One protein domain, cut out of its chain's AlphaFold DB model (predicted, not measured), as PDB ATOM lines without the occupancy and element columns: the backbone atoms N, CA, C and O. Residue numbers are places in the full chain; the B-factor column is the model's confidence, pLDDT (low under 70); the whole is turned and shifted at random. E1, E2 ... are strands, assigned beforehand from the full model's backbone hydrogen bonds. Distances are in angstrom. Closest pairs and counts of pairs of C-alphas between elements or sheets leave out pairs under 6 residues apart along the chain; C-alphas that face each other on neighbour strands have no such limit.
ATOM      1  N   ARG A   2     205.632 205.394 124.120       85.12
ATOM      2  CA  ARG A   2     205.672 204.116 123.387       85.12
ATOM      3  C   ARG A   2     206.487 203.118 124.202       85.12
ATOM      4  O   ARG A   2     207.584 203.457 124.631       85.12
ATOM      5  N   ALA A   3     205.942 201.925 124.405       89.25
ATOM      6  CA  ALA A   3     206.638 200.799 125.011       89.25
ATOM      7  C   ALA A   3     206.706 199.651 124.000       89.25
ATOM      8  O   ALA A   3     205.831 199.523 123.141       89.25
ATOM      9  N   HIS A   4     207.760 198.847 124.092       90.75
ATOM     10  CA  HIS A   4     207.946 197.676 123.246       90.75
ATOM     11  C   HIS A   4     207.614 196.420 124.040       90.75
ATOM     12  O   HIS A   4     207.964 196.315 125.214       90.75
ATOM     13  N   ILE A   5     206.941 195.474 123.390       91.69
ATOM     14  CA  ILE A   5     206.688 194.160 123.971       91.69
ATOM     15  C   ILE A   5     208.028 193.413 124.012       91.69
ATOM     16  O   ILE A   5     208.663 193.282 122.962       91.69
ATOM     17  N   PRO A   6     208.497 192.970 125.191       93.06
ATOM     18  CA  PRO A   6     209.756 192.249 125.286       93.06
ATOM     19  C   PRO A   6     209.620 190.838 124.707       93.06
ATOM     20  O   PRO A   6     208.520 190.281 124.618       93.06
ATOM     21  N   LEU A   7     210.765 190.227 124.396       95.81
ATOM     22  CA  LEU A   7     210.813 188.779 124.223       95.81
ATOM     23  C   LEU A   7     210.314 188.091 125.502       95.81
ATOM     24  O   LEU A   7     210.380 188.655 126.599       95.81
ATOM     25  N   SER A   8     209.724 186.915 125.332       96.75
ATOM     26  CA  SER A   8     209.019 186.216 126.401       96.75
ATOM     27  C   SER A   8     209.249 184.711 126.328       96.75
ATOM     28  O   SER A   8     209.520 184.163 125.262       96.75
ATOM     29  N   ALA A   9     209.091 184.027 127.462       97.25
ATOM     30  CA  ALA A   9     209.220 182.576 127.545       97.25
ATOM     31  C   ALA A   9     207.872 181.885 127.284       97.25
ATOM     32  O   ALA A   9     206.951 181.991 128.099       97.25
ATOM     33  N   SER A  10     207.733 181.137 126.188       94.75
ATOM     34  CA  SER A  10     206.528 180.317 125.973       94.75
ATOM     35  C   SER A  10     206.496 179.046 126.812       94.75
ATOM     36  O   SER A  10     205.417 178.581 127.170       94.75
ATOM     37  N   SER A  11     207.663 178.500 127.155       93.00
ATOM     38  CA  SER A  11     207.806 177.358 128.058       93.00
ATOM     39  C   SER A  11     208.597 177.774 129.292       93.00
ATOM     40  O   SER A  11     209.791 177.516 129.414       93.00
ATOM     41  N   PHE A  12     207.927 178.480 130.202       96.00
ATOM     42  CA  PHE A  12     208.566 178.952 131.425       96.00
ATOM     43  C   PHE A  12     208.888 177.791 132.385       96.00
ATOM     44  O   PHE A  12     208.087 176.884 132.601       96.00
ATOM     45  N   THR A  13     210.080 177.834 132.974       95.69
ATOM     46  CA  THR A  13     210.572 176.954 134.038       95.69
ATOM     47  C   THR A  13     211.288 177.811 135.078       95.69
ATOM     48  O   THR A  13     212.114 178.663 134.739       95.69
ATOM     49  N   MET A  14     210.985 177.602 136.362       94.44
ATOM     50  CA  MET A  14     211.602 178.387 137.433       94.44
ATOM     51  C   MET A  14     213.041 177.949 137.695       94.44
ATOM     52  O   MET A  14     213.338 176.754 137.730       94.44
ATOM     53  N   GLY A  15     213.903 178.927 137.985       92.56
ATOM     54  CA  GLY A  15     215.280 178.695 138.428       92.56
ATOM     55  C   GLY A  15     216.280 178.413 137.307       92.56
ATOM     56  O   GLY A  15     217.418 178.061 137.602       92.56
ATOM     57  N   ILE A  16     215.881 178.573 136.041       93.94
ATOM     58  CA  ILE A  16     216.763 178.432 134.877       93.94
ATOM     59  C   ILE A  16     216.679 179.659 133.965       93.94
ATOM     60  O   ILE A  16     215.733 180.448 134.044       93.94
ATOM     61  N   LEU A  17     217.651 179.790 133.062       94.75
ATOM     62  CA  LEU A  17     217.538 180.702 131.931       94.75
ATOM     63  C   LEU A  17     216.550 180.103 130.922       94.75
ATOM     64  O   LEU A  17     216.775 179.007 130.417       94.75
ATOM     65  N   ASN A  18     215.448 180.808 130.677       96.38
ATOM     66  CA  ASN A  18     214.415 180.372 129.742       96.38
ATOM     67  C   ASN A  18     214.711 180.894 128.339       96.38
ATOM     68  O   ASN A  18     215.129 182.046 128.199       96.38
ATOM     69  N   ASP A  19     214.408 180.085 127.326       96.56
ATOM     70  CA  ASP A  19     214.430 180.529 125.935       96.56
ATOM     71  C   ASP A  19     213.427 181.671 125.724       96.56
ATOM     72  O   ASP A  19     212.333 181.685 126.298       96.56
ATOM     73  N   GLN A  20     213.831 182.655 124.925       97.00
ATOM     74  CA  GLN A  20     213.102 183.901 124.708       97.00
ATOM     75  C   GLN A  20     212.681 184.004 123.247       97.00
ATOM     76  O   GLN A  20     213.513 183.876 122.347       97.00
ATOM     77  N   GLU A  21     211.404 184.285 123.007       96.00
ATOM     78  CA  GLU A  21     210.852 184.418 121.662       96.00
ATOM     79  C   GLU A  21     209.870 185.585 121.542       96.00
ATOM     80  O   GLU A  21     209.459 186.200 122.531       96.00
ATOM     81  N   ASN A  22     209.510 185.906 120.300       94.06
ATOM     82  CA  ASN A  22     208.480 186.895 120.022       94.06
ATOM     83  C   ASN A  22     207.119 186.393 120.513       94.06
ATOM     84  O   ASN A  22     206.747 185.238 120.301       94.06
ATOM     85  N   VAL A  23     206.344 187.292 121.112       93.19
ATOM     86  CA  VAL A  23     204.973 186.997 121.529       93.19
ATOM     87  C   VAL A  23     204.081 186.902 120.296       93.19
ATOM     88  O   VAL A  23     203.925 187.872 119.556       93.19
ATOM     89  N   LEU A  24     203.463 185.738 120.101       90.38
ATOM     90  CA  LEU A  24     202.492 185.497 119.038       90.38
ATOM     91  C   LEU A  24     201.098 185.290 119.640       90.38
ATOM     92  O   LEU A  24     200.895 184.424 120.499       90.38
ATOM     93  N   LEU A  25     200.132 186.083 119.169       89.19
ATOM     94  CA  LEU A  25     198.719 185.977 119.529       89.19
ATOM     95  C   LEU A  25     197.932 185.402 118.349       89.19
ATOM     96  O   LEU A  25     197.611 186.101 117.392       89.19
ATOM     97  N   TYR A  26     197.636 184.107 118.417       88.31
ATOM     98  CA  TYR A  26     196.726 183.451 117.475       88.31
ATOM     99  C   TYR A  26     195.271 183.884 117.726       88.31
ATOM    100  O   TYR A  26     194.965 184.383 118.812       88.31
ATOM    101  N   PRO A  27     194.345 183.677 116.770       88.69
ATOM    102  CA  PRO A  27     192.930 183.966 116.988       88.69
ATOM    103  C   PRO A  27     192.404 183.348 118.294       88.69
ATOM    104  O   PRO A  27     192.577 182.155 118.538       88.69
ATOM    105  N   GLY A  28     191.783 184.171 119.143       89.19
ATOM    106  CA  GLY A  28     191.278 183.767 120.462       89.19
ATOM    107  C   GLY A  28     192.312 183.783 121.597       89.19
ATOM    108  O   GLY A  28     191.952 183.487 122.736       89.19
ATOM    109  N   ALA A  29     193.572 184.129 121.321       91.56
ATOM    110  CA  ALA A  29     194.573 184.372 122.353       91.56
ATOM    111  C   ALA A  29     194.451 185.780 122.948       91.56
ATOM    112  O   ALA A  29     193.960 186.707 122.305       91.56
ATOM    113  N   SER A  30     194.934 185.940 124.176       92.31
ATOM    114  CA  SER A  30     194.946 187.211 124.895       92.31
ATOM    115  C   SER A  30     196.313 187.492 125.510       92.31
ATOM    116  O   SER A  30     197.120 186.589 125.742       92.31
ATOM    117  N   ALA A  31     196.575 188.761 125.797       93.75
ATOM    118  CA  ALA A  31     197.731 189.178 126.568       93.75
ATOM    119  C   ALA A  31     197.285 190.101 127.697       93.75
ATOM    120  O   ALA A  31     196.493 191.019 127.495       93.75
ATOM    121  N   ILE A  32     197.832 189.864 128.881       94.75
ATOM    122  CA  ILE A  32     197.732 190.762 130.020       94.75
ATOM    123  C   ILE A  32     199.056 191.506 130.091       94.75
ATOM    124  O   ILE A  32     200.096 190.899 130.348       94.75
ATOM    125  N   VAL A  33     199.006 192.814 129.854       93.81
ATOM    126  CA  VAL A  33     200.189 193.675 129.853       93.81
ATOM    127  C   VAL A  33     200.243 194.468 131.149       93.81
ATOM    128  O   VAL A  33     199.304 195.180 131.495       93.81
ATOM    129  N   ASN A  34     201.357 194.352 131.860       93.50
ATOM    130  CA  ASN A  34     201.661 195.111 133.060       93.50
ATOM    131  C   ASN A  34     202.843 196.049 132.788       93.50
ATOM    132  O   ASN A  34     203.824 195.665 132.148       93.50
ATOM    133  N   SER A  35     202.750 197.286 133.272       92.62
ATOM    134  CA  SER A  35     203.814 198.283 133.138       92.62
ATOM    135  C   SER A  35     205.078 197.888 133.905       92.62
ATOM    136  O   SER A  35     206.179 198.116 133.410       92.62
ATOM    137  N   GLY A  36     204.926 197.271 135.076       93.31
ATOM    138  CA  GLY A  36     206.011 196.925 135.984       93.31
ATOM    139  C   GLY A  36     206.839 195.706 135.573       93.31
ATOM    140  O   GLY A  36     206.705 195.145 134.481       93.31
ATOM    141  N   GLY A  37     207.725 195.297 136.482       94.50
ATOM    142  CA  GLY A  37     208.558 194.103 136.341       94.50
ATOM    143  C   GLY A  37     207.792 192.800 136.585       94.50
ATOM    144  O   GLY A  37     206.827 192.755 137.346       94.50
ATOM    145  N   SER A  38     208.253 191.723 135.947       95.56
ATOM    146  CA  SER A  38     207.693 190.385 136.158       95.56
ATOM    147  C   SER A  38     208.034 189.852 137.552       95.56
ATOM    148  O   SER A  38     209.216 189.852 137.908       95.56
ATOM    149  N   PRO A  39     207.065 189.290 138.304       95.75
ATOM    150  CA  PRO A  39     207.336 188.629 139.581       95.75
ATOM    151  C   PRO A  39     208.291 187.431 139.476       95.75
ATOM    152  O   PRO A  39     208.869 187.011 140.473       95.75
ATOM    153  N   VAL A  40     208.464 186.878 138.271       95.38
ATOM    154  CA  VAL A  40     209.384 185.764 137.979       95.38
ATOM    155  C   VAL A  40     210.547 186.172 137.071       95.38
ATOM    156  O   VAL A  40     211.247 185.321 136.532       95.38
ATOM    157  N   GLY A  41     210.757 187.477 136.880       94.69
ATOM    158  CA  GLY A  41     211.894 188.023 136.135       94.69
ATOM    159  C   GLY A  41     211.783 187.965 134.607       94.69
ATOM    160  O   GLY A  41     212.634 188.521 133.925       94.69
ATOM    161  N   THR A  42     210.734 187.354 134.051       96.25
ATOM    162  CA  THR A  42     210.473 187.326 132.601       96.25
ATOM    163  C   THR A  42     208.983 187.414 132.302       96.25
ATOM    164  O   THR A  42     208.155 186.958 133.091       96.25
ATOM    165  N   SER A  43     208.632 187.965 131.146       97.50
ATOM    166  CA  SER A  43     207.317 187.739 130.543       97.50
ATOM    167  C   SER A  43     207.183 186.269 130.141       97.50
ATOM    168  O   SER A  43     208.182 185.634 129.779       97.50
ATOM    169  N   PHE A  44     205.978 185.710 130.237       97.38
ATOM    170  CA  PHE A  44     205.759 184.285 129.993       97.38
ATOM    171  C   PHE A  44     204.362 183.972 129.460       97.38
ATOM    172  O   PHE A  44     203.401 184.704 129.704       97.38
ATOM    173  N   ARG A  45     204.243 182.852 128.746       96.75
ATOM    174  CA  ARG A  45     202.951 182.269 128.381       96.75
ATOM    175  C   ARG A  45     202.420 181.454 129.551       96.75
ATOM    176  O   ARG A  45     203.136 180.623 130.111       96.75
ATOM    177  N   GLU A  46     201.168 181.687 129.927       96.69
ATOM    178  CA  GLU A  46     200.528 180.861 130.940       96.69
ATOM    179  C   GLU A  46     200.336 179.424 130.436       96.69
ATOM    180  O   GLU A  46     200.195 179.136 129.247       96.69
ATOM    181  N   ASN A  47     200.301 178.502 131.382       96.06
ATOM    182  CA  ASN A  47     200.086 177.081 131.171       96.06
ATOM    183  C   ASN A  47     199.268 176.513 132.334       96.06
ATOM    184  O   ASN A  47     199.057 177.186 133.346       96.06
ATOM    185  N   MET A  48     198.837 175.259 132.220       95.25
ATOM    186  CA  MET A  48     198.028 174.603 133.255       95.25
ATOM    187  C   MET A  48     198.686 174.587 134.646       95.25
ATOM    188  O   MET A  48     197.992 174.467 135.644       95.25
ATOM    189  N   CYS A  49     200.007 174.735 134.740       95.69
ATOM    190  CA  CYS A  49     200.737 174.739 136.005       95.69
ATOM    191  C   CYS A  49     200.886 176.140 136.612       95.69
ATOM    192  O   CYS A  49     201.354 176.261 137.743       95.69
ATOM    193  N   ASN A 137     199.833 174.483 127.278       93.12
ATOM    194  CA  ASN A 137     199.872 175.932 127.159       93.12
ATOM    195  C   ASN A 137     198.458 176.502 127.121       93.12
ATOM    196  O   ASN A 137     197.598 176.004 126.393       93.12
ATOM    197  N   SER A 138     198.238 177.587 127.857       91.88
ATOM    198  CA  SER A 138     197.022 178.373 127.715       91.88
ATOM    199  C   SER A 138     197.133 179.288 126.490       91.88
ATOM    200  O   SER A 138     198.196 179.445 125.876       91.88
ATOM    201  N   ASN A 139     196.028 179.927 126.123       92.19
ATOM    202  CA  ASN A 139     196.013 180.956 125.083       92.19
ATOM    203  C   ASN A 139     196.260 182.363 125.654       92.19
ATOM    204  O   ASN A 139     195.870 183.342 125.028       92.19
ATOM    205  N   SER A 140     196.883 182.480 126.833       95.00
ATOM    206  CA  SER A 140     197.124 183.767 127.489       95.00
ATOM    207  C   SER A 140     198.603 184.018 127.775       95.00
ATOM    208  O   SER A 140     199.332 183.125 128.211       95.00
ATOM    209  N   TRP A 141     199.038 185.255 127.550       96.50
ATOM    210  CA  TRP A 141     200.374 185.740 127.886       96.50
ATOM    211  C   TRP A 141     200.348 186.709 129.071       96.50
ATOM    212  O   TRP A 141     199.472 187.569 129.163       96.50
ATOM    213  N   ARG A 142     201.365 186.623 129.932       97.25
ATOM    214  CA  ARG A 142     201.692 187.601 130.976       97.25
ATOM    215  C   ARG A 142     202.898 188.412 130.535       97.25
ATOM    216  O   ARG A 142     204.025 187.916 130.546       97.25
ATOM    217  N   LEU A 143     202.645 189.650 130.126       97.00
ATOM    218  CA  LEU A 143     203.648 190.550 129.573       97.00
ATOM    219  C   LEU A 143     203.972 191.645 130.583       97.00
ATOM    220  O   LEU A 143     203.078 192.303 131.105       97.00
ATOM    221  N   TYR A 144     205.256 191.850 130.833       96.38
ATOM    222  CA  TYR A 144     205.777 192.820 131.786       96.38
ATOM    223  C   TYR A 144     206.754 193.741 131.074       96.38
ATOM    224  O   TYR A 144     207.754 193.280 130.529       96.38
ATOM    225  N   LEU A 145     206.462 195.039 131.065       95.50
ATOM    226  CA  LEU A 145     207.247 196.028 130.322       95.50
ATOM    227  C   LEU A 145     208.489 196.502 131.088       95.50
ATOM    228  O   LEU A 145     209.345 197.164 130.505       95.50
ATOM    229  N   GLY A 146     208.605 196.157 132.376       93.69
ATOM    230  CA  GLY A 146     209.790 196.447 133.183       93.69
ATOM    231  C   GLY A 146     209.985 197.932 133.494       93.69
ATOM    232  O   GLY A 146     211.095 198.350 133.814       93.69
ATOM    233  N   ALA A 147     208.933 198.742 133.390       91.56
ATOM    234  CA  ALA A 147     208.996 200.147 133.750       91.56
ATOM    235  C   ALA A 147     209.005 200.324 135.273       91.56
ATOM    236  O   ALA A 147     208.265 199.670 136.005       91.56
ATOM    237  N   ASN A 148     209.808 201.276 135.746       87.69
ATOM    238  CA  ASN A 148     209.853 201.664 137.161       87.69
ATOM    239  C   ASN A 148     208.719 202.628 137.553       87.69
ATOM    240  O   ASN A 148     208.640 203.061 138.700       87.69
ATOM    241  N   VAL A 149     207.879 203.009 136.590       85.62
ATOM    242  CA  VAL A 149     206.757 203.933 136.751       85.62
ATOM    243  C   VAL A 149     205.538 203.379 136.027       85.62
ATOM    244  O   VAL A 149     205.663 202.621 135.063       85.62
ATOM    245  N   GLU A 150     204.352 203.782 136.473       86.19
ATOM    246  CA  GLU A 150     203.113 203.503 135.758       86.19
ATOM    247  C   GLU A 150     203.147 204.175 134.372       86.19
ATOM    248  O   GLU A 150     203.401 205.374 134.252       86.19
ATOM    249  N   LEU A 151     202.943 203.382 133.314       88.38
ATOM    250  CA  LEU A 151     203.041 203.851 131.926       88.38
ATOM    251  C   LEU A 151     201.727 204.438 131.390       88.38
ATOM    252  O   LEU A 151     201.755 205.205 130.428       88.38
ATOM    253  N   TRP A 152     200.597 204.063 131.983       86.81
ATOM    254  CA  TRP A 152     199.260 204.540 131.640       86.81
ATOM    255  C   TRP A 152     198.406 204.563 132.900       86.81
ATOM    256  O   TRP A 152     198.514 203.674 133.743       86.81
ATOM    257  N   ARG A 153     197.557 205.575 133.023       80.88
ATOM    258  CA  ARG A 153     196.606 205.712 134.120       80.88
ATOM    259  C   ARG A 153     195.448 204.748 133.914       80.88
ATOM    260  O   ARG A 153     195.069 204.412 132.796       80.88
ATOM    261  N   ASN A 154     194.812 204.378 135.013       75.06
ATOM    262  CA  ASN A 154     193.565 203.619 134.999       75.06
ATOM    263  C   ASN A 154     192.312 204.481 134.727       75.06
ATOM    264  O   ASN A 154     191.203 203.995 134.931       75.06
ATOM    265  N   THR A 155     192.471 205.747 134.313       80.06
ATOM    266  CA  THR A 155     191.372 206.648 133.928       80.06
ATOM    267  C   THR A 155     191.811 207.597 132.811       80.06
ATOM    268  O   THR A 155     192.913 208.147 132.873       80.06
ATOM    269  N   HIS A 156     190.920 207.846 131.849       82.56
ATOM    270  CA  HIS A 156     191.067 208.829 130.770       82.56
ATOM    271  C   HIS A 156     192.280 208.616 129.845       82.56
ATOM    272  O   HIS A 156     192.796 209.584 129.282       82.56
ATOM    273  N   ASP A 157     192.715 207.367 129.665       86.19
ATOM    274  CA  ASP A 157     193.840 207.004 128.797       86.19
ATOM    275  C   ASP A 157     193.385 206.119 127.626       86.19
ATOM    276  O   ASP A 157     192.493 205.277 127.746       86.19
ATOM    277  N   ILE A 158     194.037 206.306 126.474       88.12
ATOM    278  CA  ILE A 158     193.849 205.495 125.266       88.12
ATOM    279  C   ILE A 158     195.129 204.699 125.023       88.12
ATOM    280  O   ILE A 158     196.180 205.265 124.707       88.12
ATOM    281  N   ILE A 159     195.031 203.378 125.108       89.50
ATOM    282  CA  ILE A 159     196.122 202.449 124.833       89.50
ATOM    283  C   ILE A 159     195.892 201.838 123.458       89.50
ATOM    284  O   ILE A 159     194.835 201.276 123.184       89.50
ATOM    285  N   ARG A 160     196.889 201.941 122.578       91.06
ATOM    286  CA  ARG A 160     196.847 201.363 121.230       91.06
ATOM    287  C   ARG A 160     197.883 200.259 121.113       91.06
ATOM    288  O   ARG A 160     199.072 200.516 121.307       91.06
ATOM    289  N   LEU A 161     197.440 199.065 120.739       88.62
ATOM    290  CA  LEU A 161     198.322 197.988 120.311       88.62
ATOM    291  C   LEU A 161     198.647 198.189 118.832       88.62
ATOM    292  O   LEU A 161     197.742 198.373 118.017       88.62
ATOM    293  N   LEU A 162     199.934 198.174 118.493       89.81
ATOM    294  CA  LEU A 162     200.415 198.377 117.128       89.81
ATOM    295  C   LEU A 162     201.137 197.124 116.629       89.81
ATOM    296  O   LEU A 162     201.818 196.464 117.414       89.81
ATOM    297  N   ASP A 163     201.019 196.833 115.334       84.19
ATOM    298  CA  ASP A 163     201.826 195.806 114.672       84.19
ATOM    299  C   ASP A 163     203.244 196.308 114.333       84.19
ATOM    300  O   ASP A 163     203.625 197.451 114.621       84.19
ATOM    301  N   ASP A 164     204.040 195.432 113.719       83.50
ATOM    302  CA  ASP A 164     205.405 195.718 113.261       83.50
ATOM    303  C   ASP A 164     205.481 196.871 112.243       83.50
ATOM    304  O   ASP A 164     206.463 197.613 112.204       83.50
ATOM    305  N   SER A 165     204.410 197.062 111.479       90.00
ATOM    306  CA  SER A 165     204.233 198.091 110.460       90.00
ATOM    307  C   SER A 165     203.658 199.397 111.034       90.00
ATOM    308  O   SER A 165     203.447 200.361 110.297       90.00
ATOM    309  N   GLY A 166     203.399 199.459 112.348       88.44
ATOM    310  CA  GLY A 166     202.856 200.628 113.043       88.44
ATOM    311  C   GLY A 166     201.347 200.834 112.879       88.44
ATOM    312  O   GLY A 166     200.830 201.893 113.248       88.44
ATOM    313  N   ARG A 167     200.624 199.848 112.344       91.00
ATOM    314  CA  ARG A 167     199.167 199.884 112.189       91.00
ATOM    315  C   ARG A 167     198.499 199.474 113.495       91.00
ATOM    316  O   ARG A 167     199.006 198.626 114.222       91.00
ATOM    317  N   THR A 168     197.349 200.074 113.797       90.88
ATOM    318  CA  THR A 168     196.572 199.716 114.991       90.88
ATOM    319  C   THR A 168     195.990 198.315 114.841       90.88
ATOM    320  O   THR A 168     195.245 198.066 113.897       90.88
ATOM    321  N   VAL A 169     196.305 197.440 115.791       86.12
ATOM    322  CA  VAL A 169     195.718 196.101 115.930       86.12
ATOM    323  C   VAL A 169     194.517 196.143 116.868       86.12
ATOM    324  O   VAL A 169     193.494 195.539 116.572       86.12
ATOM    325  N   ASP A 170     194.639 196.872 117.979       86.50
ATOM    326  CA  ASP A 170     193.603 196.966 119.007       86.50
ATOM    327  C   ASP A 170     193.688 198.300 119.767       86.50
ATOM    328  O   ASP A 170     194.732 198.971 119.757       86.50
ATOM    329  N   VAL A 171     192.592 198.697 120.417       90.12
ATOM    330  CA  VAL A 171     192.488 199.922 121.217       90.12
ATOM    331  C   VAL A 171     191.715 199.654 122.504       90.12
ATOM    332  O   VAL A 171     190.576 199.201 122.471       90.12
ATOM    333  N   VAL A 172     192.312 200.028 123.633       86.94
ATOM    334  CA  VAL A 172     191.670 200.007 124.949       86.94
ATOM    335  C   VAL A 172     191.550 201.434 125.467       86.94
ATOM    336  O   VAL A 172     192.512 202.200 125.435       86.94
ATOM    337  N   THR A 173     190.362 201.782 125.948       84.56
ATOM    338  CA  THR A 173     190.036 203.080 126.552       84.56
ATOM    339  C   THR A 173     189.610 202.886 127.999       84.56
ATOM    340  O   THR A 173     188.768 202.026 128.261       84.56
ATOM    341  N   TYR A 174     190.164 203.702 128.896       76.88
ATOM    342  CA  TYR A 174     189.817 203.772 130.320       76.88
ATOM    343  C   TYR A 174     189.186 205.112 130.686       76.88
ATOM    344  O   TYR A 174     189.561 206.132 130.064       76.88
TER     345      TYR A 174
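AT A GLANCE: This is residues 2 to 49 and 137 to 174 of the 174 residues of an uncharacterized protein of Candidatus Kaiserbacteria bacterium RIFCSPHIGHO2_02_FULL_49_16 (UniProt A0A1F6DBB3). With little regular structure, this domain is mostly loops round a small three-stranded sheet, E1, E3 and E2, with an E4 and E5 hairpin off to one end. Residues 2 to 29, with no named element, make a wide loop before E1. The 86 printed residues hold no named helix and strands E1 to E5 in chain order, 28 residues, all strand by class. The sheet, E1, E3, E2, is mixed; the whole is compact, radius of gyration of the C-alphas 13.5 A, spans 39 by 31 by 24 A.

HOW THE PARTS SIT: E1, residues 30 to 34, is parallel to E3, residues 137 to 144, with N 32 and O 141 within hydrogen-bond range at 2.8 A. E2, residues 44 to 47, is antiparallel to E3, with N 46 and O 140 within range at 2.9 A. E4, residues 158 to 162, and E5, residues 168 to 173, form an antiparallel hairpin, with N 159 and O 172 within range at 2.8 A. Both are apart from E1, E2 and E3.

IN THESE COORDINATES: E1 begins at C-alpha 30 (194.946, 187.211, 124.895). E3, 18.5 A long, bends by 67 degrees at residue 140. E5, 13.7 A long, ends at C-alpha 173 (190.036, 203.080, 126.552).

THE WHOLE: Residues 50 to 136 are not printed; C-alphas 49 and 137 are 9.0 A apart. The link E3 to E4 is long. No printed residue is under 70 in pLDDT.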